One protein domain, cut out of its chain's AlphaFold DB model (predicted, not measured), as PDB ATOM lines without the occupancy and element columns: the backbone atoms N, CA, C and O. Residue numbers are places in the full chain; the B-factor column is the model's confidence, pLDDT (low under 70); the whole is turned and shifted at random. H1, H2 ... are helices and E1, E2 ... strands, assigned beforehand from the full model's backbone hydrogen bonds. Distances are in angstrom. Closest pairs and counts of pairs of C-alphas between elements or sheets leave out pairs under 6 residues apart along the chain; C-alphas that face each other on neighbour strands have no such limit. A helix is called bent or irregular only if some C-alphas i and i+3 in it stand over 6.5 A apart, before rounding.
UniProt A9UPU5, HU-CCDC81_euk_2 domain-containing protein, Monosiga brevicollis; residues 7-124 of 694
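AT A GLANCE: This is residues 7 to 124 of the 694 residues of the protein "HU-CCDC81_euk_2 domain-containing protein" of Monosiga brevicollis (UniProt A9UPU5). Two small sheets, E3 E2 E1 E4 and E5 E6 E7, come together at their edge strands E3 and E7 as a V, and the long helix H4 runs past its open side, its residues 80 to 90 packing on E5 and E6. H3 makes a corner with the first residues of H4. The printed part has 118 residues with five named helices and seven named strands, in the order E1 E2 E3 H1 H2 E4 H3 H4 E5 E6 E7 H5; the class is mixed, helices and strands. The sheet E3 E2 E1 E4 is mixed and E5 E6 E7 is antiparallel. The whole is compact, with a radius of gyration of the C-alphas of 14.9 A, and spans 39 by 36 by 26 A.

HOW THE PARTS SIT: Begin with E1, residues 7 to 10, E2, residues 14 to 18, and E3, residues 27 to 31: two hairpins in a meander, each strand the antiparallel neighbour of the one before. Find N 8 and O 16 within hydrogen-bond range at 2.8 A, and N 17 and O 28 at 2.9 A. Next come H1, residues 33 to 36, only just not on this sheet with 4 pairs of C-alphas within 10 A, and H2, residues 47 to 51, which only grazes it with residues 47 to 49. H2 is irregular, C-alphas 48 and 51 being 7.2 A apart. E4, residues 54 to 56, is parallel to E1, with N 9 and O 55 at 2.9 A. E3, H1, H2 and E4 form a split strand-helix-strand unit, its two strands parallel with E2 and E1 between them, and its crossover is right-handed. H3, residues 59 to 66, touches H4, residues 70 to 90, at residues 70 to 74 alone, about perpendicular at 77 degrees; their closest C-alphas, of Ser 63 and Arg 70, are 5.1 A apart. E5, residues 96 to 100, E6, residues 104 to 109, and E7, residues 112 to 117, form a second meander, with N 98 and O 106 at 2.9 A and N 107 and O 114 at 2.8 A. H4 is on this sheet, helix and sheet making two layers; the closest C-alphas of H4 and E5, of Val 88 and Thr 96, are 6.6 A apart. The closest C-alphas of E3 and E7, of Phe 29 and Phe 115, are 7.1 A apart, while H4 is apart from E1. H5, residues 119 to 123, is only just not on the sheet E5 E6 E7, with 4 pairs of C-alphas within 10 A. In H3, H4 and H5 every O i to N i+4 pair is within hydrogen-bond range; in H2 it is 0 of 1, with 1 of 2 O i to N i+3 pairs, and H1 is too short for an O i to N i+4 pair.

IN THESE COORDINATES: Find C-alpha 7 at (145.279, 196.947, 150.857), where E1 begins. H4 runs 30.4 A from C-alpha 70 at (164.125, 191.170, 143.677) to C-alpha 90. E6 and E7 measure 16.2 A and 16.5 A. H5 ends at C-alpha 123, (147.716, 202.218, 167.609).

THE WHOLE: The two C-alphas farthest apart, of Leu 64 and Pro 93, are 39.9 A apart. The printed part has no cut and no long link. The model's pLDDT, mean 83.6 over the printed part, is under 70 at residues 19 to 25 and 45 to 53, of which 47 to 51 belong to H2.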
ATOM      1  N   GLY A   7     144.899 198.326 150.552       79.81
ATOM      2  CA  GLY A   7     145.279 196.947 150.857       79.81
ATOM      3  C   GLY A   7     146.617 196.537 150.240       79.81
ATOM      4  O   GLY A   7     147.073 197.139 149.268       79.81
ATOM      5  N   VAL A   8     147.221 195.479 150.781       83.19
ATOM      6  CA  VAL A   8     148.367 194.757 150.206       83.19
ATOM      7  C   VAL A   8     147.977 193.295 149.989       83.19
ATOM      8  O   VAL A   8     147.661 192.589 150.948       83.19
ATOM      9  N   SER A   9     148.025 192.828 148.740       86.75
ATOM     10  CA  SER A   9     147.829 191.413 148.399       86.75
ATOM     11  C   SER A   9     149.152 190.660 148.335       86.75
ATOM     12  O   SER A   9     150.075 191.048 147.614       86.75
ATOM     13  N   VAL A  10     149.210 189.546 149.061       85.31
ATOM     14  CA  VAL A  10     150.270 188.542 148.994       85.31
ATOM     15  C   VAL A  10     149.752 187.373 148.155       85.31
ATOM     16  O   VAL A  10     148.836 186.649 148.559       85.31
ATOM     17  N   LEU A  11     150.337 187.201 146.967       83.38
ATOM     18  CA  LEU A  11     149.910 186.221 145.967       83.38
ATOM     19  C   LEU A  11     149.809 184.804 146.561       83.38
ATOM     20  O   LEU A  11     150.718 184.340 147.240       83.38
ATOM     21  N   SER A  12     148.714 184.093 146.269       85.25
ATOM     22  CA  SER A  12     148.385 182.761 146.821       85.25
ATOM     23  C   SER A  12     148.188 182.658 148.344       85.25
ATOM     24  O   SER A  12     147.891 181.556 148.797       85.25
ATOM     25  N   LEU A  13     148.316 183.742 149.121       86.69
ATOM     26  CA  LEU A  13     148.040 183.744 150.563       86.69
ATOM     27  C   LEU A  13     146.744 184.497 150.892       86.69
ATOM     28  O   LEU A  13     145.822 183.917 151.461       86.69
ATOM     29  N   GLY A  14     146.665 185.786 150.554       87.31
ATOM     30  CA  GLY A  14     145.563 186.647 150.985       87.31
ATOM     31  C   GLY A  14     145.853 188.139 150.861       87.31
ATOM     32  O   GLY A  14     146.909 188.546 150.385       87.31
ATOM     33  N   THR A  15     144.898 188.955 151.297       85.69
ATOM     34  CA  THR A  15     144.966 190.421 151.291       85.69
ATOM     35  C   THR A  15     144.863 190.968 152.709       85.69
ATOM     36  O   THR A  15     143.927 190.652 153.442       85.69
ATOM     37  N   PHE A  16     145.815 191.826 153.068       83.44
ATOM     38  CA  PHE A  16     145.781 192.663 154.264       83.44
ATOM     39  C   PHE A  16     145.182 194.020 153.890       83.44
ATOM     40  O   PHE A  16     145.624 194.617 152.910       83.44
ATOM     41  N   ALA A  17     144.214 194.530 154.646       82.25
ATOM     42  CA  ALA A  17     143.579 195.818 154.369       82.25
ATOM     43  C   ALA A  17     143.286 196.598 155.656       82.25
ATOM     44  O   ALA A  17     142.808 196.037 156.638       82.25
ATOM     45  N   LEU A  18     143.523 197.911 155.630       78.38
ATOM     46  CA  LEU A  18     142.995 198.836 156.635       78.38
ATOM     47  C   LEU A  18     141.628 199.322 156.145       78.38
ATOM     48  O   LEU A  18     141.562 200.174 155.253       78.38
ATOM     49  N   GLY A  19     140.554 198.726 156.671       69.75
ATOM     50  CA  GLY A  19     139.184 199.019 156.244       69.75
ATOM     51  C   GLY A  19     138.801 200.474 156.551       69.75
ATOM     52  O   GLY A  19     139.043 200.915 157.674       69.75
ATOM     53  N   PRO A  20     138.225 201.232 155.595       62.34
ATOM     54  CA  PRO A  20     137.836 202.621 155.837       62.34
ATOM     55  C   PRO A  20     136.638 202.731 156.793       62.34
ATOM     56  O   PRO A  20     136.703 203.484 157.761       62.34
ATOM     57  N   ASP A  21     135.593 201.928 156.569       58.38
ATOM     58  CA  ASP A  21     134.264 202.159 157.162       58.38
ATOM     59  C   ASP A  21     133.969 201.309 158.414       58.38
ATOM     60  O   ASP A  21     132.933 201.468 159.055       58.38
ATOM     61  N   VAL A  22     134.876 200.403 158.806       53.19
ATOM     62  CA  VAL A  22     134.680 199.516 159.968       53.19
ATOM     63  C   VAL A  22     135.119 200.218 161.258       53.19
ATOM     64  O   VAL A  22     136.210 199.965 161.776       53.19
ATOM     65  N   GLU A  23     134.259 201.127 161.733       49.97
ATOM     66  CA  GLU A  23     134.208 201.748 163.073       49.97
ATOM     67  C   GLU A  23     135.510 201.632 163.892       49.97
ATOM     68  O   GLU A  23     135.645 200.791 164.794       49.97
ATOM     69  N   GLY A  24     136.492 202.468 163.537       62.09
ATOM     70  CA  GLY A  24     137.812 202.520 164.178       62.09
ATOM     71  C   GLY A  24     139.000 202.125 163.293       62.09
ATOM     72  O   GLY A  24     140.123 202.121 163.783       62.09
ATOM     73  N   GLY A  25     138.794 201.817 162.007       67.62
ATOM     74  CA  GLY A  25     139.893 201.547 161.063       67.62
ATOM     75  C   GLY A  25     140.594 200.205 161.292       67.62
ATOM     76  O   GLY A  25     141.788 200.069 161.014       67.62
ATOM     77  N   LYS A  26     139.856 199.230 161.835       76.12
ATOM     78  CA  LYS A  26     140.364 197.915 162.252       76.12
ATOM     79  C   LYS A  26     141.076 197.202 161.084       76.12
ATOM     80  O   LYS A  26     140.527 197.157 159.979       76.12
ATOM     81  N   PRO A  27     142.274 196.625 161.297       79.44
ATOM     82  CA  PRO A  27     142.965 195.864 160.265       79.44
ATOM     83  C   PRO A  27     142.241 194.539 159.979       79.44
ATOM     84  O   PRO A  27     141.871 193.798 160.890       79.44
ATOM     85  N   ILE A  28     142.059 194.240 158.694       81.12
ATOM     86  CA  ILE A  28     141.365 193.059 158.172       81.12
ATOM     87  C   ILE A  28     142.377 192.202 157.399       81.12
ATOM     88  O   ILE A  28     143.213 192.724 156.656       81.12
ATOM     89  N   PHE A  29     142.298 190.880 157.555       84.44
ATOM     90  CA  PHE A  29     143.079 189.919 156.775       84.44
ATOM     91  C   PHE A  29     142.159 188.858 156.166       84.44
ATOM     92  O   PHE A  29     141.665 187.979 156.871       84.44
ATOM     93  N   ASN A  30     141.973 188.921 154.846       84.94
ATOM     94  CA  ASN A  30     141.189 187.945 154.093       84.94
ATOM     95  C   ASN A  30     142.133 186.972 153.377       84.94
ATOM     96  O   ASN A  30     142.962 187.393 152.567       84.94
ATOM     97  N   LEU A  31     141.988 185.669 153.629       86.19
ATOM     98  CA  LEU A  31     142.686 184.640 152.850       86.19
ATOM     99  C   LEU A  31     142.221 184.644 151.389       86.19
ATOM    100  O   LEU A  31     141.076 184.976 151.086       86.19
ATOM    101  N   SER A  32     143.104 184.253 150.469       87.62
ATOM    102  CA  SER A  32     142.738 184.132 149.060       87.62
ATOM    103  C   SER A  32     141.913 182.867 148.814       87.62
ATOM    104  O   SER A  32     142.194 181.802 149.367       87.62
ATOM    105  N   ASN A  33     140.951 182.937 147.889       85.31
ATOM    106  CA  ASN A  33     140.179 181.761 147.460       85.31
ATOM    107  C   ASN A  33     141.087 180.641 146.911       85.31
ATOM    108  O   ASN A  33     140.760 179.466 147.025       85.31
ATOM    109  N   SER A  34     142.261 180.994 146.374       85.75
ATOM    110  CA  SER A  34     143.309 180.059 145.941       85.75
ATOM    111  C   SER A  34     144.085 179.384 147.080       85.75
ATOM    112  O   SER A  34     144.753 178.385 146.828       85.75
ATOM    113  N   PHE A  35     144.021 179.906 148.307       87.06
ATOM    114  CA  PHE A  35     144.504 179.234 149.514       87.06
ATOM    115  C   PHE A  35     143.390 178.347 150.086       87.06
ATOM    116  O   PHE A  35     143.601 177.157 150.310       87.06
ATOM    117  N   LEU A  36     142.176 178.893 150.218       89.00
ATOM    118  CA  LEU A  36     140.999 178.168 150.717       89.00
ATOM    119  C   LEU A  36     140.633 176.944 149.855       89.00
ATOM    120  O   LEU A  36     140.234 175.926 150.399       89.00
ATOM    121  N   SER A  37     140.840 176.970 148.534       88.44
ATOM    122  CA  SER A  37     140.605 175.797 147.673       88.44
ATOM    123  C   SER A  37     141.694 174.714 147.748       88.44
ATOM    124  O   SER A  37     141.497 173.610 147.243       88.44
ATOM    125  N   ARG A  38     142.849 174.999 148.369       89.06
ATOM    126  CA  ARG A  38     143.989 174.066 148.506       89.06
ATOM    127  C   ARG A  38     144.069 173.389 149.877       89.06
ATOM    128  O   ARG A  38     144.905 172.494 150.053       89.06
ATOM    129  N   HIS A  39     143.246 173.819 150.832       88.25
ATOM    130  CA  HIS A  39     143.284 173.414 152.236       88.25
ATOM    131  C   HIS A  39     141.851 173.255 152.775       88.25
ATOM    132  O   HIS A  39     141.011 174.085 152.449       88.25
ATOM    133  N   PRO A  40     141.544 172.254 153.622       84.00
ATOM    134  CA  PRO A  40     140.202 172.061 154.183       84.00
ATOM    135  C   PRO A  40     139.917 173.091 155.293       84.00
ATOM    136  O   PRO A  40     139.910 172.774 156.482       84.00
ATOM    137  N   ILE A  41     139.751 174.355 154.904       87.56
ATOM    138  CA  ILE A  41     139.515 175.500 155.786       87.56
ATOM    139  C   ILE A  41     138.068 175.950 155.590       87.56
ATOM    140  O   ILE A  41     137.733 176.575 154.586       87.56
ATOM    141  N   ASN A  42     137.217 175.650 156.571       81.44
ATOM    142  CA  ASN A  42     135.815 176.063 156.568       81.44
ATOM    143  C   ASN A  42     135.715 177.515 157.056       81.44
ATOM    144  O   ASN A  42     135.352 177.771 158.204       81.44
ATOM    145  N   LEU A  43     136.091 178.454 156.186       82.56
ATOM    146  CA  LEU A  43     135.943 179.890 156.400       82.56
ATOM    147  C   LEU A  43     134.925 180.438 155.397       82.56
ATOM    148  O   LEU A  43     135.121 180.320 154.187       82.56
ATOM    149  N   GLU A  44     133.849 181.036 155.896       79.50
ATOM    150  CA  GLU A  44     132.868 181.715 155.050       79.50
ATOM    151  C   GLU A  44     133.497 182.997 154.460       79.50
ATOM    152  O   GLU A  44     134.097 183.780 155.206       79.50
ATOM    153  N   PRO A  45     133.439 183.216 153.131       68.50
ATOM    154  CA  PRO A  45     134.144 184.319 152.484       68.50
ATOM    155  C   PRO A  45     133.440 185.658 152.746       68.50
ATOM    156  O   PRO A  45     132.563 186.085 151.998       68.50
ATOM    157  N   GLN A  46     133.850 186.343 153.813       66.31
ATOM    158  CA  GLN A  46     133.268 187.618 154.230       66.31
ATOM    159  C   GLN A  46     133.454 188.701 153.145       66.31
ATOM    160  O   GLN A  46     134.576 189.129 152.855       66.31
ATOM    161  N   ALA A  47     132.346 189.172 152.561       60.53
ATOM    162  CA  ALA A  47     132.313 190.026 151.362       60.53
ATOM    163  C   ALA A  47     132.904 191.450 151.526       60.53
ATOM    164  O   ALA A  47     132.984 192.211 150.563       60.53
ATOM    165  N   ILE A  48     133.353 191.808 152.732       56.50
ATOM    166  CA  ILE A  48     133.769 193.158 153.154       56.50
ATOM    167  C   ILE A  48     134.967 193.708 152.349       56.50
ATOM    168  O   ILE A  48     135.145 194.917 152.247       56.50
ATOM    169  N   ALA A  49     135.788 192.850 151.734       52.41
ATOM    170  CA  ALA A  49     137.001 193.278 151.029       52.41
ATOM    171  C   ALA A  49     136.776 193.888 149.626       52.41
ATOM    172  O   ALA A  49     137.743 194.341 149.018       52.41
ATOM    173  N   ALA A  50     135.545 193.912 149.097       55.53
ATOM    174  CA  ALA A  50     135.274 194.336 147.717       55.53
ATOM    175  C   ALA A  50     135.557 195.828 147.423       55.53
ATOM    176  O   ALA A  50     135.775 196.186 146.268       55.53
ATOM    177  N   THR A  51     135.558 196.697 148.441       60.22
ATOM    178  CA  THR A  51     135.655 198.164 148.285       60.22
ATOM    179  C   THR A  51     137.041 198.753 148.558       60.22
ATOM    180  O   THR A  51     137.283 199.913 148.231       60.22
ATOM    181  N   CYS A  52     137.975 197.996 149.145       66.06
ATOM    182  CA  CYS A  52     139.307 198.513 149.466       66.06
ATOM    183  C   CYS A  52     140.265 198.323 148.273       66.06
ATOM    184  O   CYS A  52     140.455 197.184 147.846       66.06
ATOM    185  N   PRO A  53     140.909 199.377 147.731       68.31
ATOM    186  CA  PRO A  53     141.825 199.238 146.604       68.31
ATOM    187  C   PRO A  53     143.065 198.431 147.010       68.31
ATOM    188  O   PRO A  53     143.894 198.857 147.822       68.31
ATOM    189  N   VAL A  54     143.177 197.236 146.432       71.50
ATOM    190  CA  VAL A  54     144.216 196.258 146.752       71.50
ATOM    191  C   VAL A  54     145.432 196.454 145.852       71.50
ATOM    192  O   VAL A  54     145.376 196.213 144.649       71.50
ATOM    193  N   VAL A  55     146.562 196.843 146.440       73.56
ATOM    194  CA  VAL A  55     147.850 196.931 145.743       73.56
ATOM    195  C   VAL A  55     148.569 195.582 145.860       73.56
ATOM    196  O   VAL A  55     148.632 194.995 146.940       73.56
ATOM    197  N   GLY A  56     149.126 195.060 144.768       82.62
ATOM    198  CA  GLY A  56     149.980 193.867 144.833       82.62
ATOM    199  C   GLY A  56     151.279 194.138 145.604       82.62
ATOM    200  O   GLY A  56     151.811 195.248 145.553       82.62
ATOM    201  N   LEU A  57     151.811 193.134 146.309       83.00
ATOM    202  CA  LEU A  57     153.111 193.231 146.980       83.00
ATOM    203  C   LEU A  57     154.221 193.594 145.970       83.00
ATOM    204  O   LEU A  57     154.627 192.769 145.152       83.00
ATOM    205  N   ASN A  58     154.718 194.832 146.018       87.75
ATOM    206  CA  ASN A  58     155.734 195.305 145.081       87.75
ATOM    207  C   ASN A  58     157.136 194.833 145.508       87.75
ATOM    208  O   ASN A  58     157.813 195.487 146.306       87.75
ATOM    209  N   PHE A  59     157.576 193.704 144.946       89.31
ATOM    210  CA  PHE A  59     158.903 193.127 145.184       89.31
ATOM    211  C   PHE A  59     160.057 194.089 144.851       89.31
ATOM    212  O   PHE A  59     161.071 194.061 145.538       89.31
ATOM    213  N   THR A  60     159.901 194.983 143.869       90.38
ATOM    214  CA  THR A  60     160.908 196.012 143.552       90.38
ATOM    215  C   THR A  60     161.045 197.027 144.691       90.38
ATOM    216  O   THR A  60     162.155 197.394 145.060       90.38
ATOM    217  N   THR A  61     159.934 197.445 145.311       86.44
ATOM    218  CA  THR A  61     159.976 198.323 146.496       86.44
ATOM    219  C   THR A  61     160.588 197.620 147.707       86.44
ATOM    220  O   THR A  61     161.282 198.267 148.484       86.44
ATOM    221  N   LEU A  62     160.360 196.313 147.870       87.00
ATOM    222  CA  LEU A  62     161.001 195.529 148.932       87.00
ATOM    223  C   LEU A  62     162.509 195.383 148.694       87.00
ATOM    224  O   LEU A  62     163.272 195.603 149.625       87.00
ATOM    225  N   SER A  63     162.932 195.114 147.455       92.88
ATOM    226  CA  SER A  63     164.345 195.048 147.057       92.88
ATOM    227  C   SER A  63     165.092 196.343 147.382       92.88
ATOM    228  O   SER A  63     166.066 196.320 148.133       92.88
ATOM    229  N   LEU A  64     164.558 197.488 146.945       91.88
ATOM    230  CA  LEU A  64     165.121 198.807 147.258       91.88
ATOM    231  C   LEU A  64     165.143 199.122 148.765       91.88
ATOM    232  O   LEU A  64     166.013 199.857 149.219       91.88
ATOM    233  N   ALA A  65     164.196 198.588 149.544       86.62
ATOM    234  CA  ALA A  65     164.101 198.837 150.983       86.62
ATOM    235  C   ALA A  65     164.958 197.894 151.848       86.62
ATOM    236  O   ALA A  65     165.211 198.221 153.007       86.62
ATOM    237  N   SER A  66     165.380 196.735 151.327       87.94
ATOM    238  CA  SER A  66     166.147 195.731 152.079       87.94
ATOM    239  C   SER A  66     167.556 195.465 151.541       87.94
ATOM    240  O   SER A  66     168.309 194.754 152.195       87.94
ATOM    241  N   GLY A  67     167.905 195.976 150.356       93.38
ATOM    242  CA  GLY A  67     169.215 195.773 149.720       93.38
ATOM    243  C   GLY A  67     169.430 194.389 149.089       93.38
ATOM    244  O   GLY A  67     170.498 194.131 148.546       93.38
ATOM    245  N   PHE A  68     168.427 193.506 149.131       94.31
ATOM    246  CA  PHE A  68     168.473 192.189 148.486       94.31
ATOM    247  C   PHE A  68     167.882 192.257 147.078       94.31
ATOM    248  O   PHE A  68     166.979 193.059 146.820       94.31
ATOM    249  N   ASP A  69     168.341 191.391 146.175       96.50
ATOM    250  CA  ASP A  69     167.771 191.313 144.832       96.50
ATOM    251  C   ASP A  69     166.281 190.919 144.858       96.50
ATOM    252  O   ASP A  69     165.799 190.163 145.712       96.50
ATOM    253  N   ARG A  70     165.544 191.435 143.874       95.50
ATOM    254  CA  ARG A  70     164.125 191.170 143.677       95.50
ATOM    255  C   ARG A  70     163.836 189.674 143.548       95.50
ATOM    256  O   ARG A  70     162.855 189.222 144.140       95.50
ATOM    257  N   HIS A  71     164.635 188.904 142.805       94.38
ATOM    258  CA  HIS A  71     164.391 187.473 142.619       94.38
ATOM    259  C   HIS A  71     164.628 186.690 143.910       94.38
ATOM    260  O   HIS A  71     163.847 185.787 144.210       94.38
ATOM    261  N   THR A  72     165.624 187.074 144.718       95.12
ATOM    262  CA  THR A  72     165.833 186.512 146.062       95.12
ATOM    263  C   THR A  72     164.584 186.697 146.924       95.12
ATOM    264  O   THR A  72     164.026 185.714 147.403       95.12
ATOM    265  N   ILE A  73     164.077 187.929 147.052       93.12
ATOM    266  CA  ILE A  73     162.890 188.229 147.875       93.12
ATOM    267  C   ILE A  73     161.642 187.520 147.333       93.12
ATOM    268  O   ILE A  73     160.866 186.951 148.102       93.12
ATOM    269  N   GLU A  74     161.438 187.530 146.014       92.38
ATOM    270  CA  GLU A  74     160.293 186.873 145.377       92.38
ATOM    271  C   GLU A  74     160.317 185.352 145.619       92.38
ATOM    272  O   GLU A  74     159.274 184.753 145.890       92.38
ATOM    273  N   ASN A  75     161.500 184.730 145.596       93.62
ATOM    274  CA  ASN A  75     161.671 183.308 145.890       93.62
ATOM    275  C   ASN A  75     161.514 182.997 147.384       93.62
ATOM    276  O   ASN A  75     160.741 182.101 147.711       93.62
ATOM    277  N   THR A  76     162.102 183.778 148.297       93.19
ATOM    278  CA  THR A  76     161.890 183.603 149.747       93.19
ATOM    279  C   THR A  76     160.407 183.724 150.122       93.19
ATOM    280  O   THR A  76     159.895 182.916 150.896       93.19
ATOM    281  N   VAL A  77     159.667 184.673 149.535       90.50
ATOM    282  CA  VAL A  77     158.215 184.802 149.764       90.50
ATOM    283  C   VAL A  77     157.451 183.585 149.222       90.50
ATOM    284  O   VAL A  77     156.584 183.057 149.925       90.50
ATOM    285  N   LYS A  78     157.785 183.079 148.023       91.44
ATOM    286  CA  LYS A  78     157.210 181.823 147.494       91.44
ATOM    287  C   LYS A  78     157.511 180.635 148.412       91.44
ATOM    288  O   LYS A  78     156.614 179.842 148.688       91.44
ATOM    289  N   GLU A  79     158.740 180.507 148.900       93.25
ATOM    290  CA  GLU A  79     159.179 179.416 149.775       93.25
ATOM    291  C   GLU A  79     158.467 179.429 151.127       93.25
ATOM    292  O   GLU A  79     157.980 178.381 151.551       93.25
ATOM    293  N   VAL A  80     158.316 180.596 151.762       90.88
ATOM    294  CA  VAL A  80     157.563 180.751 153.019       90.88
ATOM    295  C   VAL A  80     156.088 180.383 152.830       90.88
ATOM    296  O   VAL A  80     155.529 179.645 153.643       90.88
ATOM    297  N   ILE A  81     155.455 180.807 151.731       89.94
ATOM    298  CA  ILE A  81     154.059 180.444 151.419       89.94
ATOM    299  C   ILE A  81     153.935 178.940 151.110       89.94
ATOM    300  O   ILE A  81     152.984 178.291 151.551       89.94
ATOM    301  N   ASN A  82     154.916 178.349 150.423       90.94
ATOM    302  CA  ASN A  82     154.974 176.911 150.151       90.94
ATOM    303  C   ASN A  82     155.302 176.076 151.405       90.94
ATOM    304  O   ASN A  82     154.877 174.925 151.502       90.94
ATOM    305  N   ALA A  83     156.041 176.614 152.375       90.44
ATOM    306  CA  ALA A  83     156.246 176.004 153.687       90.44
ATOM    307  C   ALA A  83     154.943 176.023 154.501       90.44
ATOM    308  O   ALA A  83     154.472 174.960 154.901       90.44
ATOM    309  N   LEU A  84     154.289 177.186 154.619       89.69
ATOM    310  CA  LEU A  84     152.983 177.330 155.273       89.69
ATOM    311  C   LEU A  84     151.932 176.384 154.666       89.69
ATOM    312  O   LEU A  84     151.235 175.678 155.389       89.69
ATOM    313  N   SER A  85     151.857 176.312 153.333       89.31
ATOM    314  CA  SER A  85     150.973 175.390 152.607       89.31
ATOM    315  C   SER A  85     151.264 173.915 152.928       89.31
ATOM    316  O   SER A  85     150.338 173.119 153.100       89.31
ATOM    317  N   ARG A  86     152.543 173.534 153.064       91.88
ATOM    318  CA  ARG A  86     152.938 172.172 153.462       91.88
ATOM    319  C   ARG A  86     152.569 171.863 154.915       91.88
ATOM    320  O   ARG A  86     152.064 170.773 155.161       91.88
ATOM    321  N   GLU A  87     152.749 172.793 155.851       89.44
ATOM    322  CA  GLU A  87     152.347 172.586 157.251       89.44
ATOM    323  C   GLU A  87     150.826 172.502 157.422       89.44
ATOM    324  O   GLU A  87     150.330 171.556 158.030       89.44
ATOM    325  N   VAL A  88     150.060 173.404 156.799       89.38
ATOM    326  CA  VAL A  88     148.586 173.363 156.847       89.38
ATOM    327  C   VAL A  88     148.042 172.050 156.265       89.38
ATOM    328  O   VAL A  88     147.036 171.532 156.749       89.38
ATOM    329  N   LYS A  89     148.726 171.452 155.276       88.75
ATOM    330  CA  LYS A  89     148.398 170.114 154.746       88.75
ATOM    331  C   LYS A  89     148.786 168.946 155.660       88.75
ATOM    332  O   LYS A  89     148.199 167.881 155.507       88.75
ATOM    333  N   ARG A  90     149.729 169.113 156.594       87.81
ATOM    334  CA  ARG A  90     150.107 168.067 157.569       87.81
ATOM    335  C   ARG A  90     149.077 167.884 158.693       87.81
ATOM    336  O   ARG A  90     149.144 166.884 159.395       87.81
ATOM    337  N   PHE A  91     148.110 168.800 158.816       74.88
ATOM    338  CA  PHE A  91     146.984 168.729 159.758       74.88
ATOM    339  C   PHE A  91     147.416 168.502 161.222       74.88
ATOM    340  O   PHE A  91     146.848 167.693 161.955       74.88
ATOM    341  N   ASP A  92     148.429 169.243 161.672       81.69
ATOM    342  CA  ASP A  92     148.908 169.151 163.051       81.69
ATOM    343  C   ASP A  92     147.810 169.552 164.065       81.69
ATOM    344  O   ASP A  92     147.321 170.688 164.027       81.69
ATOM    345  N   PRO A  93     147.456 168.703 165.054       78.69
ATOM    346  CA  PRO A  93     146.419 169.016 166.050       78.69
ATOM    347  C   PRO A  93     146.822 170.167 166.991       78.69
ATOM    348  O   PRO A  93     145.987 170.771 167.676       78.69
ATOM    349  N   LYS A  94     148.115 170.510 167.016       85.31
ATOM    350  CA  LYS A  94     148.642 171.700 167.693       85.31
ATOM    351  C   LYS A  94     148.193 172.990 166.992       85.31
ATOM    352  O   LYS A  94     147.846 173.941 167.698       85.31
ATOM    353  N   GLY A  95     148.073 172.964 165.662       87.25
ATOM    354  CA  GLY A  95     147.855 174.111 164.780       87.25
ATOM    355  C   GLY A  95     149.167 174.771 164.344       87.25
ATOM    356  O   GLY A  95     150.119 174.833 165.122       87.25
ATOM    357  N   THR A  96     149.195 175.287 163.116       92.50
ATOM    358  CA  THR A  96     150.306 176.076 162.561       92.50
ATOM    359  C   THR A  96     150.152 177.544 162.957       92.50
ATOM    360  O   THR A  96     149.032 178.063 163.012       92.50
ATOM    361  N   SER A  97     151.259 178.254 163.193       91.88
ATOM    362  CA  SER A  97     151.226 179.712 163.356       91.88
ATOM    363  C   SER A  97     152.399 180.407 162.674       91.88
ATOM    364  O   SER A  97     153.547 180.087 162.972       91.88
ATOM    365  N   LEU A  98     152.100 181.395 161.832       91.44
ATOM    366  CA  LEU A  98     153.069 182.255 161.160       91.44
ATOM    367  C   LEU A  98     153.051 183.642 161.808       91.44
ATOM    368  O   LEU A  98     151.991 184.242 161.990       91.44
ATOM    369  N   GLU A  99     154.227 184.148 162.166       91.94
ATOM    370  CA  GLU A  99     154.382 185.409 162.888       91.94
ATOM    371  C   GLU A  99     154.951 186.492 161.968       91.94
ATOM    372  O   GLU A  99     156.032 186.351 161.400       91.94
ATOM    373  N   PHE A 100     154.191 187.572 161.809       86.69
ATOM    374  CA  PHE A 100     154.535 188.744 161.018       86.69
ATOM    375  C   PHE A 100     155.072 189.804 161.979       86.69
ATOM    376  O   PHE A 100     154.304 190.464 162.686       86.69
ATOM    377  N   TYR A 101     156.399 189.926 162.041       85.75
ATOM    378  CA  TYR A 101     157.087 190.805 162.986       85.75
ATOM    379  C   TYR A 101     156.560 192.249 162.900       85.75
ATOM    380  O   TYR A 101     156.472 192.820 161.815       85.75
ATOM    381  N   GLY A 102     156.184 192.824 164.046       83.06
ATOM    382  CA  GLY A 102     155.607 194.171 164.130       83.06
ATOM    383  C   GLY A 102     154.218 194.341 163.490       83.06
ATOM    384  O   GLY A 102     153.798 195.474 163.289       83.06
ATOM    385  N   VAL A 103     153.513 193.251 163.154       85.56
ATOM    386  CA  VAL A 103     152.146 193.283 162.591       85.56
ATOM    387  C   VAL A 103     151.197 192.368 163.363       85.56
ATOM    388  O   VAL A 103     150.130 192.805 163.790       85.56
ATOM    389  N   GLY A 104     151.556 191.096 163.565       90.00
ATOM    390  CA  GLY A 104     150.686 190.132 164.242       90.00
ATOM    391  C   GLY A 104     150.991 188.668 163.951       90.00
ATOM    392  O   GLY A 104     151.974 188.326 163.301       90.00
ATOM    393  N   LYS A 105     150.123 187.782 164.437       93.06
ATOM    394  CA  LYS A 105     150.270 186.329 164.345       93.06
ATOM    395  C   LYS A 105     149.070 185.703 163.642       93.06
ATOM    396  O   LYS A 105     147.949 185.748 164.148       93.06
ATOM    397  N   LEU A 106     149.317 185.084 162.494       92.50
ATOM    398  CA  LEU A 106     148.369 184.205 161.819       92.50
ATOM    399  C   LEU A 106     148.412 182.837 162.498       92.50
ATOM    400  O   LEU A 106     149.471 182.223 162.584       92.50
ATOM    401  N   SER A 107     147.267 182.340 162.951       92.94
ATOM    402  CA  SER A 107     147.121 181.000 163.520       92.94
ATOM    403  C   SER A 107     146.059 180.209 162.759       92.94
ATOM    404  O   SER A 107     144.981 180.725 162.461       92.94
ATOM    405  N   ILE A 108     146.385 178.963 162.414       92.44
ATOM    406  CA  ILE A 108     145.538 178.048 161.646       92.44
ATOM    407  C   ILE A 108     145.430 176.750 162.450       92.44
ATOM    408  O   ILE A 108     146.409 176.017 162.597       92.44
ATOM    409  N   LYS A 109     144.251 176.474 163.015       92.62
ATOM    410  CA  LYS A 109     144.035 175.337 163.919       92.62
ATOM    411  C   LYS A 109     142.642 174.749 163.753       92.62
ATOM    412  O   LYS A 109     141.659 175.471 163.874       92.62
ATOM    413  N   ALA A 110     142.574 173.428 163.554       84.75
ATOM    414  CA  ALA A 110     141.322 172.670 163.437       84.75
ATOM    415  C   ALA A 110     140.318 173.355 162.485       84.75
ATOM    416  O   ALA A 110     139.242 173.772 162.901       84.75
ATOM    417  N   THR A 111     140.756 173.545 161.233       84.56
ATOM    418  CA  THR A 111     140.075 174.248 160.119       84.56
ATOM    419  C   THR A 111     139.711 175.724 160.339       84.56
ATOM    420  O   THR A 111     139.367 176.398 159.371       84.56
ATOM    421  N   LYS A 112     139.872 176.275 161.552       88.19
ATOM    422  CA  LYS A 112     139.688 177.703 161.848       88.19
ATOM    423  C   LYS A 112     140.969 178.505 161.621       88.19
ATOM    424  O   LYS A 112     142.073 178.052 161.932       88.19
ATOM    425  N   VAL A 113     140.800 179.733 161.138       90.31
ATOM    426  CA  VAL A 113     141.872 180.711 160.914       90.31
ATOM    427  C   VAL A 113     141.612 181.927 161.793       90.31
ATOM    428  O   VAL A 113     140.503 182.451 161.811       90.31
ATOM    429  N   ARG A 114     142.632 182.383 162.522       90.69
ATOM    430  CA  ARG A 114     142.586 183.601 163.339       90.69
ATOM    431  C   ARG A 114     143.894 184.362 163.180       90.69
ATOM    432  O   ARG A 114     144.951 183.859 163.567       90.69
ATOM    433  N   PHE A 115     143.815 185.576 162.645       90.88
ATOM    434  CA  PHE A 115     144.895 186.555 162.731       90.88
ATOM    435  C   PHE A 115     144.735 187.361 164.028       90.88
ATOM    436  O   PHE A 115     143.622 187.747 164.383       90.88
ATOM    437  N   VAL A 116     145.829 187.596 164.749       90.56
ATOM    438  CA  VAL A 116     145.868 188.448 165.947       90.56
ATOM    439  C   VAL A 116     146.898 189.542 165.708       90.56
ATOM    440  O   VAL A 116     148.089 189.251 165.643       90.56
ATOM    441  N   PHE A 117     146.449 190.782 165.544       88.38
ATOM    442  CA  PHE A 117     147.337 191.930 165.354       88.38
ATOM    443  C   PHE A 117     148.033 192.320 166.667       88.38
ATOM    444  O   PHE A 117     147.476 192.124 167.749       88.38
ATOM    445  N   VAL A 118     149.250 192.861 166.578       89.50
ATOM    446  CA  VAL A 118     149.934 193.476 167.729       89.50
ATOM    447  C   VAL A 118     149.264 194.818 168.025       89.50
ATOM    448  O   VAL A 118     148.961 195.561 167.096       89.50
ATOM    449  N   GLN A 119     149.060 195.153 169.302       86.31
ATOM    450  CA  GLN A 119     148.435 196.426 169.680       86.31
ATOM    451  C   GLN A 119     149.219 197.640 169.146       86.31
ATOM    452  O   GLN A 119     148.622 198.558 168.604       86.31
ATOM    453  N   GLU A 120     150.553 197.599 169.180       85.44
ATOM    454  CA  GLU A 120     151.416 198.663 168.639       85.44
ATOM    455  C   GLU A 120     151.152 198.942 167.137       85.44
ATOM    456  O   GLU A 120     151.226 200.090 166.713       85.44
ATOM    457  N   PHE A 121     150.760 197.927 166.351       81.44
ATOM    458  CA  PHE A 121     150.366 198.061 164.934       81.44
ATOM    459  C   PHE A 121     148.925 198.575 164.746       81.44
ATOM    460  O   PHE A 121     148.571 199.080 163.681       81.44
ATOM    461  N   TYR A 122     148.078 198.418 165.766       78.69
ATOM    462  CA  TYR A 122     146.726 198.975 165.798       78.69
ATOM    463  C   TYR A 122     146.761 200.475 166.132       78.69
ATOM    464  O   TYR A 122     146.059 201.261 165.497       78.69
ATOM    465  N   ASP A 123     147.604 200.853 167.096       80.56
ATOM    466  CA  ASP A 123     147.716 202.218 167.609       80.56
ATOM    467  C   ASP A 123     148.465 203.148 166.625       80.56
ATOM    468  O   ASP A 123     148.042 204.290 166.431       80.56
ATOM    469  N   ASP A 124     149.510 202.660 165.932       79.25
ATOM    470  CA  ASP A 124     150.099 203.341 164.762       79.25
ATOM    471  C   ASP A 124     150.464 202.364 163.613       79.25
ATOM    472  O   ASP A 124     151.468 201.652 163.692       79.25
TER     473      ASP A 124